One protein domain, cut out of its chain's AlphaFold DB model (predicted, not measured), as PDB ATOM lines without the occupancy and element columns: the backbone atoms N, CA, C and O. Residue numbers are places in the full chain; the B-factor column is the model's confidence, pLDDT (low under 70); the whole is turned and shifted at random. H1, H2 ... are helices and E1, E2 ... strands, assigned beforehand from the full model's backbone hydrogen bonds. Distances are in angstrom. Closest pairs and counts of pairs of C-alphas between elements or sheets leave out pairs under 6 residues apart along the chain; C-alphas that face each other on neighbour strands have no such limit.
ATOM      1  N   THR A   7     106.355 125.660 148.292       78.88
ATOM      2  CA  THR A   7     106.145 125.550 149.739       78.88
ATOM      3  C   THR A   7     107.479 125.365 150.464       78.88
ATOM      4  O   THR A   7     108.487 124.979 149.869       78.88
ATOM      5  N   LEU A   8     107.507 125.576 151.782       72.12
ATOM      6  CA  LEU A   8     108.704 125.287 152.582       72.12
ATOM      7  C   LEU A   8     109.102 123.798 152.513       72.12
ATOM      8  O   LEU A   8     110.285 123.466 152.537       72.12
ATOM      9  N   GLN A   9     108.124 122.897 152.371       77.12
ATOM     10  CA  GLN A   9     108.378 121.465 152.189       77.12
ATOM     11  C   GLN A   9     109.075 121.176 150.852       77.12
ATOM     12  O   GLN A   9     109.976 120.337 150.798       77.12
ATOM     13  N   ASP A  10     108.716 121.903 149.789       78.00
ATOM     14  CA  ASP A  10     109.391 121.791 148.496       78.00
ATOM     15  C   ASP A  10     110.859 122.211 148.585       78.00
ATOM     16  O   ASP A  10     111.707 121.532 148.009       78.00
ATOM     17  N   LEU A  11     111.179 123.272 149.338       78.00
ATOM     18  CA  LEU A  11     112.566 123.706 149.553       78.00
ATOM     19  C   LEU A  11     113.401 122.624 150.240       78.00
ATOM     20  O   LEU A  11     114.497 122.322 149.772       78.00
ATOM     21  N   ASN A  12     112.857 121.988 151.282       78.38
ATOM     22  CA  ASN A  12     113.534 120.882 151.960       78.38
ATOM     23  C   ASN A  12     113.799 119.717 151.001       78.38
ATOM     24  O   ASN A  12     114.895 119.170 150.984       78.38
ATOM     25  N   ARG A  13     112.829 119.352 150.153       83.31
ATOM     26  CA  ARG A  13     113.027 118.297 149.147       83.31
ATOM     27  C   ARG A  13     114.087 118.680 148.111       83.31
ATOM     28  O   ARG A  13     114.936 117.859 147.778       83.31
ATOM     29  N   ILE A  14     114.039 119.908 147.602       83.81
ATOM     30  CA  ILE A  14     114.976 120.415 146.589       83.81
ATOM     31  C   ILE A  14     116.405 120.447 147.132       83.81
ATOM     32  O   ILE A  14     117.337 120.139 146.386       83.81
ATOM     33  N   GLN A  15     116.580 120.771 148.415       84.19
ATOM     34  CA  GLN A  15     117.886 120.757 149.065       84.19
ATOM     35  C   GLN A  15     118.589 119.403 148.899       84.19
ATOM     36  O   GLN A  15     119.785 119.387 148.634       84.19
ATOM     37  N   PHE A  16     117.859 118.286 148.972       83.38
ATOM     38  CA  PHE A  16     118.424 116.948 148.755       83.38
ATOM     39  C   PHE A  16     118.640 116.593 147.277       83.38
ATOM     40  O   PHE A  16     119.421 115.698 146.973       83.38
ATOM     41  N   GLN A  17     117.946 117.257 146.350       86.44
ATOM     42  CA  GLN A  17     118.013 116.940 144.917       86.44
ATOM     43  C   GLN A  17     119.117 117.707 144.187       86.44
ATOM     44  O   GLN A  17     119.750 117.160 143.290       86.44
ATOM     45  N   ASN A  18     119.343 118.968 144.565       89.25
ATOM     46  CA  ASN A  18     120.199 119.902 143.830       89.25
ATOM     47  C   ASN A  18     121.327 120.470 144.698       89.25
ATOM     48  O   ASN A  18     121.712 121.632 144.529       89.25
ATOM     49  N   GLN A  19     121.833 119.677 145.642       93.31
ATOM     50  CA  GLN A  19     122.947 120.081 146.490       93.31
ATOM     51  C   GLN A  19     124.240 120.213 145.681       93.31
ATOM     52  O   GLN A  19     124.507 119.445 144.758       93.31
ATOM     53  N   PHE A  20     125.069 121.174 146.065       95.00
ATOM     54  CA  PHE A  20     126.433 121.307 145.583       95.00
ATOM     55  C   PHE A  20     127.379 121.677 146.724       95.00
ATOM     56  O   PHE A  20     126.973 122.290 147.716       95.00
ATOM     57  N   THR A  21     128.654 121.366 146.511       96.62
ATOM     58  CA  THR A  21     129.794 121.939 147.227       96.62
ATOM     59  C   THR A  21     130.789 122.407 146.178       96.62
ATOM     60  O   THR A  21     131.098 121.667 145.243       96.62
ATOM     61  N   LEU A  22     131.216 123.661 146.275       96.81
ATOM     62  CA  LEU A  22     132.033 124.331 145.270       96.81
ATOM     63  C   LEU A  22     133.176 125.096 145.936       96.81
ATOM     64  O   LEU A  22     133.060 125.537 147.076       96.81
ATOM     65  N   SER A  23     134.272 125.292 145.199       96.25
ATOM     66  CA  SER A  23     135.420 126.077 145.669       96.25
ATOM     67  C   SER A  23     135.049 127.547 145.886       96.25
ATOM     68  O   SER A  23     134.369 128.144 145.053       96.25
ATOM     69  N   GLY A  24     135.570 128.156 146.955       92.75
ATOM     70  CA  GLY A  24     135.318 129.548 147.344       92.75
ATOM     71  C   GLY A  24     135.782 130.616 146.350       92.75
ATOM     72  O   GLY A  24     135.419 131.777 146.502       92.75
ATOM     73  N   ASN A  25     136.521 130.243 145.304       91.75
ATOM     74  CA  ASN A  25     136.900 131.159 144.224       91.75
ATOM     75  C   ASN A  25     135.838 131.261 143.115       91.75
ATOM     76  O   ASN A  25     135.967 132.092 142.216       91.75
ATOM     77  N   LEU A  26     134.806 130.411 143.138       95.12
ATOM     78  CA  LEU A  26     133.748 130.427 142.133       95.12
ATOM     79  C   LEU A  26     132.731 131.531 142.414       95.12
ATOM     80  O   LEU A  26     132.209 131.666 143.520       95.12
ATOM     81  N   VAL A  27     132.402 132.275 141.360       95.19
ATOM     82  CA  VAL A  27     131.290 133.224 141.355       95.19
ATOM     83  C   VAL A  27     130.070 132.523 140.775       95.19
ATOM     84  O   VAL A  27     130.103 132.024 139.649       95.19
ATOM     85  N   LEU A  28     128.981 132.488 141.537       94.50
ATOM     86  CA  LEU A  28     127.700 132.001 141.037       94.50
ATOM     87  C   LEU A  28     126.948 133.175 140.423       94.50
ATOM     88  O   LEU A  28     126.732 134.163 141.112       94.50
ATOM     89  N   ASN A  29     126.570 133.090 139.148       93.69
ATOM     90  CA  ASN A  29     125.900 134.186 138.431       93.69
ATOM     91  C   ASN A  29     124.997 133.706 137.274       93.69
ATOM     92  O   ASN A  29     124.739 134.445 136.320       93.69
ATOM     93  N   SER A  30     124.533 132.453 137.318       90.88
ATOM     94  CA  SER A  30     123.685 131.916 136.252       90.88
ATOM     95  C   SER A  30     122.326 132.615 136.231       90.88
ATOM     96  O   SER A  30     121.619 132.637 137.236       90.88
ATOM     97  N   LYS A  31     121.935 133.140 135.063       84.50
ATOM     98  CA  LYS A  31     120.660 133.857 134.870       84.50
ATOM     99  C   LYS A  31     119.431 132.994 135.155       84.50
ATOM    100  O   LYS A  31     118.397 133.517 135.558       84.50
ATOM    101  N   ASP A  32     119.556 131.685 134.970       87.38
ATOM    102  CA  ASP A  32     118.444 130.747 135.093       87.38
ATOM    103  C   ASP A  32     118.346 130.122 136.484       87.38
ATOM    104  O   ASP A  32     117.471 129.287 136.706       87.38
ATOM    105  N   LYS A  33     119.217 130.497 137.430       89.38
ATOM    106  CA  LYS A  33     119.283 129.876 138.755       89.38
ATOM    107  C   LYS A  33     119.114 130.892 139.875       89.38
ATOM    108  O   LYS A  33     119.614 132.009 139.816       89.38
ATOM    109  N   LEU A  34     118.434 130.449 140.923       90.62
ATOM    110  CA  LEU A  34     118.419 131.099 142.222       90.62
ATOM    111  C   LEU A  34     119.111 130.167 143.215       90.62
ATOM    112  O   LEU A  34     118.747 128.995 143.331       90.62
ATOM    113  N   TYR A  35     120.134 130.681 143.884       93.00
ATOM    114  CA  TYR A  35     121.013 129.919 144.759       93.00
ATOM    115  C   TYR A  35     120.616 130.096 146.219       93.00
ATOM    116  O   TYR A  35     120.179 131.170 146.628       93.00
ATOM    117  N   PHE A  36     120.815 129.044 147.001       93.25
ATOM    118  CA  PHE A  36     120.600 129.007 148.439       93.25
ATOM    119  C   PHE A  36     121.861 128.473 149.106       93.25
ATOM    120  O   PHE A  36     122.158 127.284 149.004       93.25
ATOM    121  N   ILE A  37     122.616 129.344 149.770       95.25
ATOM    122  CA  ILE A  37     123.865 128.972 150.443       95.25
ATOM    123  C   ILE A  37     123.560 128.519 151.862       95.25
ATOM    124  O   ILE A  37     122.991 129.276 152.649       95.25
ATOM    125  N   SER A  38     123.939 127.287 152.186       95.19
ATOM    126  CA  SER A  38     123.653 126.650 153.472       95.19
ATOM    127  C   SER A  38     124.872 126.567 154.383       95.19
ATOM    128  O   SER A  38     124.702 126.583 155.600       95.19
ATOM    129  N   ALA A  39     126.086 126.513 153.832       96.62
ATOM    130  CA  ALA A  39     127.305 126.438 154.630       96.62
ATOM    131  C   ALA A  39     128.513 127.063 153.927       96.62
ATOM    132  O   ALA A  39     128.574 127.129 152.698       96.62
ATOM    133  N   ILE A  40     129.475 127.499 154.732       97.56
ATOM    134  CA  ILE A  40     130.787 127.993 154.316       97.56
ATOM    135  C   ILE A  40     131.832 127.258 155.153       97.56
ATOM    136  O   ILE A  40     131.697 127.194 156.376       97.56
ATOM    137  N   HIS A  41     132.871 126.756 154.490       97.62
ATOM    138  CA  HIS A  41     134.070 126.222 155.121       97.62
ATOM    139  C   HIS A  41     135.246 127.180 154.895       97.62
ATOM    140  O   HIS A  41     135.563 127.560 153.758       97.62
ATOM    141  N   ALA A  42     135.877 127.613 155.982       97.00
ATOM    142  CA  ALA A  42     136.973 128.570 155.967       97.00
ATOM    143  C   ALA A  42     137.854 128.412 157.212       97.00
ATOM    144  O   ALA A  42     137.360 128.262 158.322       97.00
ATOM    145  N   ASN A  43     139.169 128.570 157.053       95.38
ATOM    146  CA  ASN A  43     140.113 128.530 158.180       95.38
ATOM    147  C   ASN A  43     140.235 129.868 158.933       95.38
ATOM    148  O   ASN A  43     140.972 129.960 159.912       95.38
ATOM    149  N   GLY A  44     139.580 130.931 158.459       95.44
ATOM    150  CA  GLY A  44     139.764 132.274 158.998       95.44
ATOM    151  C   GLY A  44     138.689 133.257 158.553       95.44
ATOM    152  O   GLY A  44     137.576 132.866 158.195       95.44
ATOM    153  N   ASN A  45     139.032 134.545 158.584       97.69
ATOM    154  CA  ASN A  45     138.115 135.613 158.208       97.69
ATOM    155  C   ASN A  45     137.707 135.496 156.739       97.69
ATOM    156  O   ASN A  45     138.555 135.443 155.847       97.69
ATOM    157  N   TRP A  46     136.405 135.566 156.495       97.44
ATOM    158  CA  TRP A  46     135.839 135.539 155.159       97.44
ATOM    159  C   TRP A  46     134.839 136.670 154.948       97.44
ATOM    160  O   TRP A  46     134.260 137.238 155.880       97.44
ATOM    161  N   THR A  47     134.647 137.009 153.679       97.31
ATOM    162  CA  THR A  47     133.647 137.967 153.209       97.31
ATOM    163  C   THR A  47     132.848 137.343 152.073       97.31
ATOM    164  O   THR A  47     133.402 136.676 151.204       97.31
ATOM    165  N   MET A  48     131.542 137.569 152.088       95.88
ATOM    166  CA  MET A  48     130.582 137.125 151.087       95.88
ATOM    167  C   MET A  48     129.842 138.351 150.557       95.88
ATOM    168  O   MET A  48     129.248 139.093 151.340       95.88
ATOM    169  N   ASN A  49     129.851 138.551 149.242       96.44
ATOM    170  CA  ASN A  49     129.073 139.595 148.582       96.44
ATOM    171  C   ASN A  49     127.866 138.954 147.912       96.44
ATOM    172  O   ASN A  49     128.017 138.076 147.061       96.44
ATOM    173  N   VAL A  50     126.680 139.392 148.315       95.00
ATOM    174  CA  VAL A  50     125.409 138.800 147.914       95.00
ATOM    175  C   VAL A  50     124.631 139.793 147.078       95.00
ATOM    176  O   VAL A  50     124.465 140.948 147.469       95.00
ATOM    177  N   LYS A  51     124.100 139.308 145.960       93.12
ATOM    178  CA  LYS A  51     123.112 139.996 145.142       93.12
ATOM    179  C   LYS A  51     121.853 139.142 145.074       93.12
ATOM    180  O   LYS A  51     121.793 138.142 144.358       93.12
ATOM    181  N   GLY A  52     120.873 139.504 145.888       85.62
ATOM    182  CA  GLY A  52     119.582 138.837 146.001       85.62
ATOM    183  C   GLY A  52     118.486 139.473 145.149       85.62
ATOM    184  O   GLY A  52     118.679 140.497 144.495       85.62
ATOM    185  N   ASN A  53     117.298 138.871 145.233       79.88
ATOM    186  CA  ASN A  53     116.093 139.300 144.520       79.88
ATOM    187  C   ASN A  53     115.089 140.025 145.434       79.88
ATOM    188  O   ASN A  53     113.881 139.830 145.318       79.88
ATOM    189  N   ASN A  54     115.566 140.790 146.419       80.56
ATOM    190  CA  ASN A  54     114.662 141.483 147.336       80.56
ATOM    191  C   ASN A  54     113.825 142.524 146.567       80.56
ATOM    192  O   ASN A  54     114.351 143.230 145.703       80.56
ATOM    193  N   SER A  55     112.532 142.635 146.880       81.19
ATOM    194  CA  SER A  55     111.658 143.661 146.305       81.19
ATOM    195  C   SER A  55     112.220 145.063 146.535       81.19
ATOM    196  O   SER A  55     112.216 145.877 145.612       81.19
ATOM    197  N   ASP A  56     112.781 145.309 147.722       83.94
ATOM    198  CA  ASP A  56     113.489 146.547 148.039       83.94
ATOM    199  C   ASP A  56     114.915 146.512 147.470       83.94
ATOM    200  O   ASP A  56     115.747 145.676 147.840       83.94
ATOM    201  N   SER A  57     115.203 147.452 146.568       84.25
ATOM    202  CA  SER A  57     116.499 147.587 145.904       84.25
ATOM    203  C   SER A  57     117.656 147.835 146.866       84.25
ATOM    204  O   SER A  57     118.769 147.392 146.581       84.25
ATOM    205  N   ASN A  58     117.408 148.489 148.003       84.38
ATOM    206  CA  ASN A  58     118.447 148.802 148.986       84.38
ATOM    207  C   ASN A  58     118.979 147.543 149.681       84.38
ATOM    208  O   ASN A  58     120.121 147.523 150.127       84.38
ATOM    209  N   PHE A  59     118.177 146.474 149.721       80.81
ATOM    210  CA  PHE A  59     118.538 145.197 150.340       80.81
ATOM    211  C   PHE A  59     118.888 144.104 149.325       80.81
ATOM    212  O   PHE A  59     119.071 142.946 149.703       80.81
ATOM    213  N   ARG A  60     118.985 144.436 148.030       87.94
ATOM    214  CA  ARG A  60     119.416 143.468 147.010       87.94
ATOM    215  C   ARG A  60     120.893 143.150 147.133       87.94
ATOM    216  O   ARG A  60     121.259 141.986 147.043       87.94
ATOM    217  N   ASN A  61     121.717 144.167 147.359       93.19
ATOM    218  CA  ASN A  61     123.163 144.020 147.413       93.19
ATOM    219  C   ASN A  61     123.639 144.234 148.841       93.19
ATOM    220  O   ASN A  61     123.445 145.310 149.400       93.19
ATOM    221  N   TYR A  62     124.277 143.229 149.425       93.12
ATOM    222  CA  TYR A  62     124.849 143.359 150.758       93.12
ATOM    223  C   TYR A  62     126.084 142.481 150.915       93.12
ATOM    224  O   TYR A  62     126.272 141.481 150.219       93.12
ATOM    225  N   THR A  63     126.928 142.860 151.866       95.25
ATOM    226  CA  THR A  63     128.133 142.118 152.221       95.25
ATOM    227  C   THR A  63     127.953 141.516 153.603       95.25
ATOM    228  O   THR A  63     127.544 142.198 154.543       95.25
ATOM    229  N   ARG A  64     128.302 140.240 153.747       94.06
ATOM    230  CA  ARG A  64     128.366 139.550 155.032       94.06
ATOM    231  C   ARG A  64     129.800 139.134 155.313       94.06
ATOM    232  O   ARG A  64     130.526 138.750 154.401       94.06
ATOM    233  N   LYS A  65     130.201 139.207 156.576       96.50
ATOM    234  CA  LYS A  65     131.521 138.778 157.038       96.50
ATOM    235  C   LYS A  65     131.362 137.727 158.123       96.50
ATOM    236  O   LYS A  65     130.347 137.713 158.823       96.50
ATOM    237  N   GLY A  66     132.372 136.889 158.267       95.69
ATOM    238  CA  GLY A  66     132.466 135.924 159.350       95.69
ATOM    239  C   GLY A  66     133.891 135.428 159.516       95.69
ATOM    240  O   GLY A  66     134.814 135.936 158.879       95.69
ATOM    241  N   ASN A  67     134.057 134.462 160.409       96.38
ATOM    242  CA  ASN A  67     135.334 133.840 160.706       96.38
ATOM    243  C   ASN A  67     135.105 132.353 160.966       96.38
ATOM    244  O   ASN A  67     134.184 132.010 161.709       96.38
ATOM    245  N   GLY A  68     135.941 131.510 160.368       95.69
ATOM    246  CA  GLY A  68     135.817 130.068 160.481       95.69
ATOM    247  C   GLY A  68     134.613 129.514 159.721       95.69
ATOM    248  O   GLY A  68     133.942 130.215 158.950       95.69
ATOM    249  N   ASP A  69     134.327 128.249 159.991       97.06
ATOM    250  CA  ASP A  69     133.192 127.536 159.423       97.06
ATOM    251  C   ASP A  69     131.860 128.085 159.930       97.06
ATOM    252  O   ASP A  69     131.709 128.458 161.097       97.06
ATOM    253  N   ILE A  70     130.855 128.099 159.055       96.50
ATOM    254  CA  ILE A  70     129.488 128.442 159.438       96.50
ATOM    255  C   ILE A  70     128.477 127.584 158.690       96.50
ATOM    256  O   ILE A  70     128.562 127.386 157.478       96.50
ATOM    257  N   GLN A  71     127.460 127.138 159.421       95.31
ATOM    258  CA  GLN A  71     126.242 126.576 158.858       95.31
ATOM    259  C   GLN A  71     125.086 127.539 159.124       95.31
ATOM    260  O   GLN A  71     124.848 127.959 160.259       95.31
ATOM    261  N   PHE A  72     124.369 127.923 158.074       91.56
ATOM    262  CA  PHE A  72     123.240 128.832 158.187       91.56
ATOM    263  C   PHE A  72     121.972 128.061 158.551       91.56
ATOM    264  O   PHE A  72     121.581 127.134 157.847       91.56
ATOM    265  N   PHE A  73     121.292 128.496 159.614       87.31
ATOM    266  CA  PHE A  73     119.973 127.964 159.970       87.31
ATOM    267  C   PHE A  73     118.933 128.243 158.874       87.31
ATOM    268  O   PHE A  73     118.133 127.378 158.534       87.31
ATOM    269  N   ILE A  74     118.984 129.443 158.288       86.94
ATOM    270  CA  ILE A  74     118.201 129.820 157.108       86.94
ATOM    271  C   ILE A  74     119.185 130.046 155.958       86.94
ATOM    272  O   ILE A  74     120.016 130.955 156.067       86.94
ATOM    273  N   PRO A  75     119.111 129.256 154.871       90.50
ATOM    274  CA  PRO A  75     119.990 129.429 153.729       90.50
ATOM    275  C   PRO A  75     119.894 130.830 153.124       90.50
ATOM    276  O   PRO A  75     118.817 131.421 153.026       90.50
ATOM    277  N   ILE A  76     121.029 131.348 152.670       91.62
ATOM    278  CA  ILE A  76     121.106 132.663 152.044       91.62
ATOM    279  C   ILE A  76     120.685 132.559 150.585       91.62
ATOM    280  O   ILE A  76     121.357 131.909 149.789       91.62
ATOM    281  N   CYS A  77     119.576 133.214 150.248       90.38
ATOM    282  CA  CYS A  77     119.041 133.253 148.894       90.38
ATOM    283  C   CYS A  77     119.696 134.370 148.066       90.38
ATOM    284  O   CYS A  77     119.712 135.528 148.491       90.38
ATOM    285  N   ALA A  78     120.221 134.030 146.888       91.50
ATOM    286  CA  ALA A  78     120.937 134.959 146.019       91.50
ATOM    287  C   ALA A  78     120.802 134.600 144.531       91.50
ATOM    288  O   ALA A  78     120.772 133.426 144.165       91.50
ATOM    289  N   ASN A  79     120.777 135.609 143.658       91.69
ATOM    290  CA  ASN A  79     120.968 135.430 142.213       91.69
ATOM    291  C   ASN A  79     122.449 135.345 141.865       91.69
ATOM    292  O   ASN A  79     122.844 134.583 140.987       91.69
ATOM    293  N   GLU A  80     123.259 136.146 142.552       94.06
ATOM    294  CA  GLU A  80     124.697 136.173 142.362       94.06
ATOM    295  C   GLU A  80     125.411 136.227 143.710       94.06
ATOM    296  O   GLU A  80     124.977 136.920 144.637       94.06
ATOM    297  N   ILE A  81     126.493 135.460 143.826       95.25
ATOM    298  CA  ILE A  81     127.302 135.415 145.039       95.25
ATOM    299  C   ILE A  81     128.780 135.232 144.711       95.25
ATOM    300  O   ILE A  81     129.151 134.478 143.810       95.25
ATOM    301  N   SER A  82     129.618 135.944 145.459       96.50
ATOM    302  CA  SER A  82     131.073 135.819 145.413       96.50
ATOM    303  C   SER A  82     131.650 135.822 146.823       96.50
ATOM    304  O   SER A  82     131.057 136.383 147.752       96.50
ATOM    305  N   PHE A  83     132.813 135.197 146.972       96.38
ATOM    306  CA  PHE A  83     133.461 135.012 148.261       96.38
ATOM    307  C   PHE A  83     134.918 135.471 148.231       96.38
ATOM    308  O   PHE A  83     135.564 135.565 147.189       96.38
ATOM    309  N   THR A  84     135.447 135.769 149.411       96.62
ATOM    310  CA  THR A  84     136.868 136.025 149.651       96.62
ATOM    311  C   THR A  84     137.231 135.414 150.997       96.62
ATOM    312  O   THR A  84     136.512 135.625 151.972       96.62
ATOM    313  N   GLY A  85     138.327 134.654 151.056       95.06
ATOM    314  CA  GLY A  85     138.748 133.951 152.277       95.06
ATOM    315  C   GLY A  85     137.959 132.670 152.586       95.06
ATOM    316  O   GLY A  85     138.071 132.148 153.690       95.06
ATOM    317  N   VAL A  86     137.172 132.162 151.631       97.25
ATOM    318  CA  VAL A  86     136.428 130.895 151.732       97.25
ATOM    319  C   VAL A  86     137.185 129.790 150.997       97.25
ATOM    320  O   VAL A  86     137.663 130.017 149.887       97.25
ATOM    321  N   ILE A  87     137.276 128.600 151.594       97.38
ATOM    322  CA  ILE A  87     137.883 127.416 150.961       97.38
ATOM    323  C   ILE A  87     136.859 126.772 150.032       97.38
ATOM    324  O   ILE A  87     137.090 126.624 148.828       97.38
ATOM    325  N   GLU A  88     135.694 126.459 150.587       97.19
ATOM    326  CA  GLU A  88     134.555 125.910 149.869       97.19
ATOM    327  C   GLU A  88     133.244 126.356 150.512       97.19
ATOM    328  O   GLU A  88     133.193 126.786 151.666       97.19
ATOM    329  N   PHE A  89     132.171 126.277 149.744       97.00
ATOM    330  CA  PHE A  89     130.832 126.576 150.219       97.00
ATOM    331  C   PHE A  89     129.841 125.570 149.654       97.00
ATOM    332  O   PHE A  89     130.013 125.034 148.555       97.00
ATOM    333  N   SER A  90     128.771 125.352 150.409       96.75
ATOM    334  CA  SER A  90     127.711 124.421 150.056       96.75
ATOM    335  C   SER A  90     126.373 125.124 149.963       96.75
ATOM    336  O   SER A  90     126.098 126.128 150.629       96.75
ATOM    337  N   GLY A  91     125.514 124.568 149.125       95.56
ATOM    338  CA  GLY A  91     124.189 125.104 148.904       95.56
ATOM    339  C   GLY A  91     123.381 124.242 147.959       95.56
ATOM    340  O   GLY A  91     123.744 123.109 147.651       95.56
ATOM    341  N   PHE A  92     122.275 124.797 147.497       94.19
ATOM    342  CA  PHE A  92     121.447 124.219 146.450       94.19
ATOM    343  C   PHE A  92     120.884 125.321 145.557       94.19
ATOM    344  O   PHE A  92     121.068 126.512 145.822       94.19
ATOM    345  N   TRP A  93     120.230 124.945 144.462       92.75
ATOM    346  CA  TRP A  93     119.643 125.906 143.532       92.75
ATOM    347  C   TRP A  93     118.268 125.466 143.026       92.75
ATOM    348  O   TRP A  93     117.933 124.277 142.999       92.75
ATOM    349  N   ILE A  94     117.486 126.453 142.592       88.75
ATOM    350  CA  ILE A  94     116.234 126.277 141.845       88.75
ATOM    351  C   ILE A  94     116.299 127.035 140.523       88.75
ATOM    352  O   ILE A  94     117.093 127.962 140.372       88.75
ATOM    353  N   ASN A  95     115.438 126.669 139.575       86.44
ATOM    354  CA  ASN A  95     115.292 127.421 138.333       86.44
ATOM    355  C   ASN A  95     114.580 128.760 138.590       86.44
ATOM    356  O   ASN A  95     113.455 128.781 139.089       86.44
ATOM    357  N   SER A  96     115.211 129.865 138.191       73.75
ATOM    358  CA  SER A  96     114.684 131.231 138.316       73.75
ATOM    359  C   SER A  96     113.495 131.498 137.385       73.75
ATOM    360  O   SER A  96     112.680 132.373 137.669       73.75
ATOM    361  N   SER A  97     113.347 130.739 136.294       60.19
ATOM    362  CA  SER A  97     112.232 130.864 135.339       60.19
ATOM    363  C   SER A  97     110.869 130.439 135.903       60.19
ATOM    364  O   SER A  97     109.839 130.681 135.278       60.19
TER     365      SER A  97
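What this domain is: This is residues 7 to 97 of the 101 residues of an uncharacterized protein of Leptospira mayottensis 200901116 (UniProt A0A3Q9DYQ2). Two antiparallel sheets lie partly face to face as a sandwich, a twisted one of four strands, E1-E7-E2-E5, and a smaller one of three, E4-E3-E6, and the chain changes between them repeatedly. Helix H1 packs across E7 of the larger sheet. The printed part has 91 residues, with one named helix followed by seven named strands, E1 to E7; the class is mostly strand. It is compact, with a radius of gyration of the C-alphas of 12.7 A and spans of 35 by 31 by 22 A.

Where its parts are: H1, residues 8 to 17, begins at C-alpha 8 (108.704, 125.287, 152.582) and is 14.7 A long. E1 holds residues 19 to 23. E2, 33 to 41, is 22.4 A long and bends by 63 degrees at residue 38. E3, 45 to 51, and E4, 61 to 67, form a hairpin. E5, 70 to 78, bends by 96 degrees at residue 73. E6 holds 80 to 84. E7, 88 to 95, is 22.5 A long and ends at C-alpha 95 (115.292, 127.421, 138.333).

How they stand to each other: H1 is on the larger sheet; its closest C-alphas with E7 are those of Gln 15 and Phe 92, 5.6 A apart. In H1, 5 of 6 O i to N i+4 pairs are within hydrogen-bond range. So are N 20 and O 91 of E1 and E7, 2.8 A; N 36 and O 92 of E2 and E7, 2.8 A; N 37 and O 76 of E2 and E5, 2.9 A; N 48 and O 64 of E3 and E4, 2.8 A; and N 49 and O 82 of E3 and E6, 2.9 A. The facing parts of the sheets are 10.6 A apart, centre to centre. E1 and E4 are apart.

The domain as a whole: The farthest C-alphas, of Gly 44 and Ser 97, are 36.3 A apart. The printed part has no cut and no long link. Its mean pLDDT is 90.7; residue 97 is under 70.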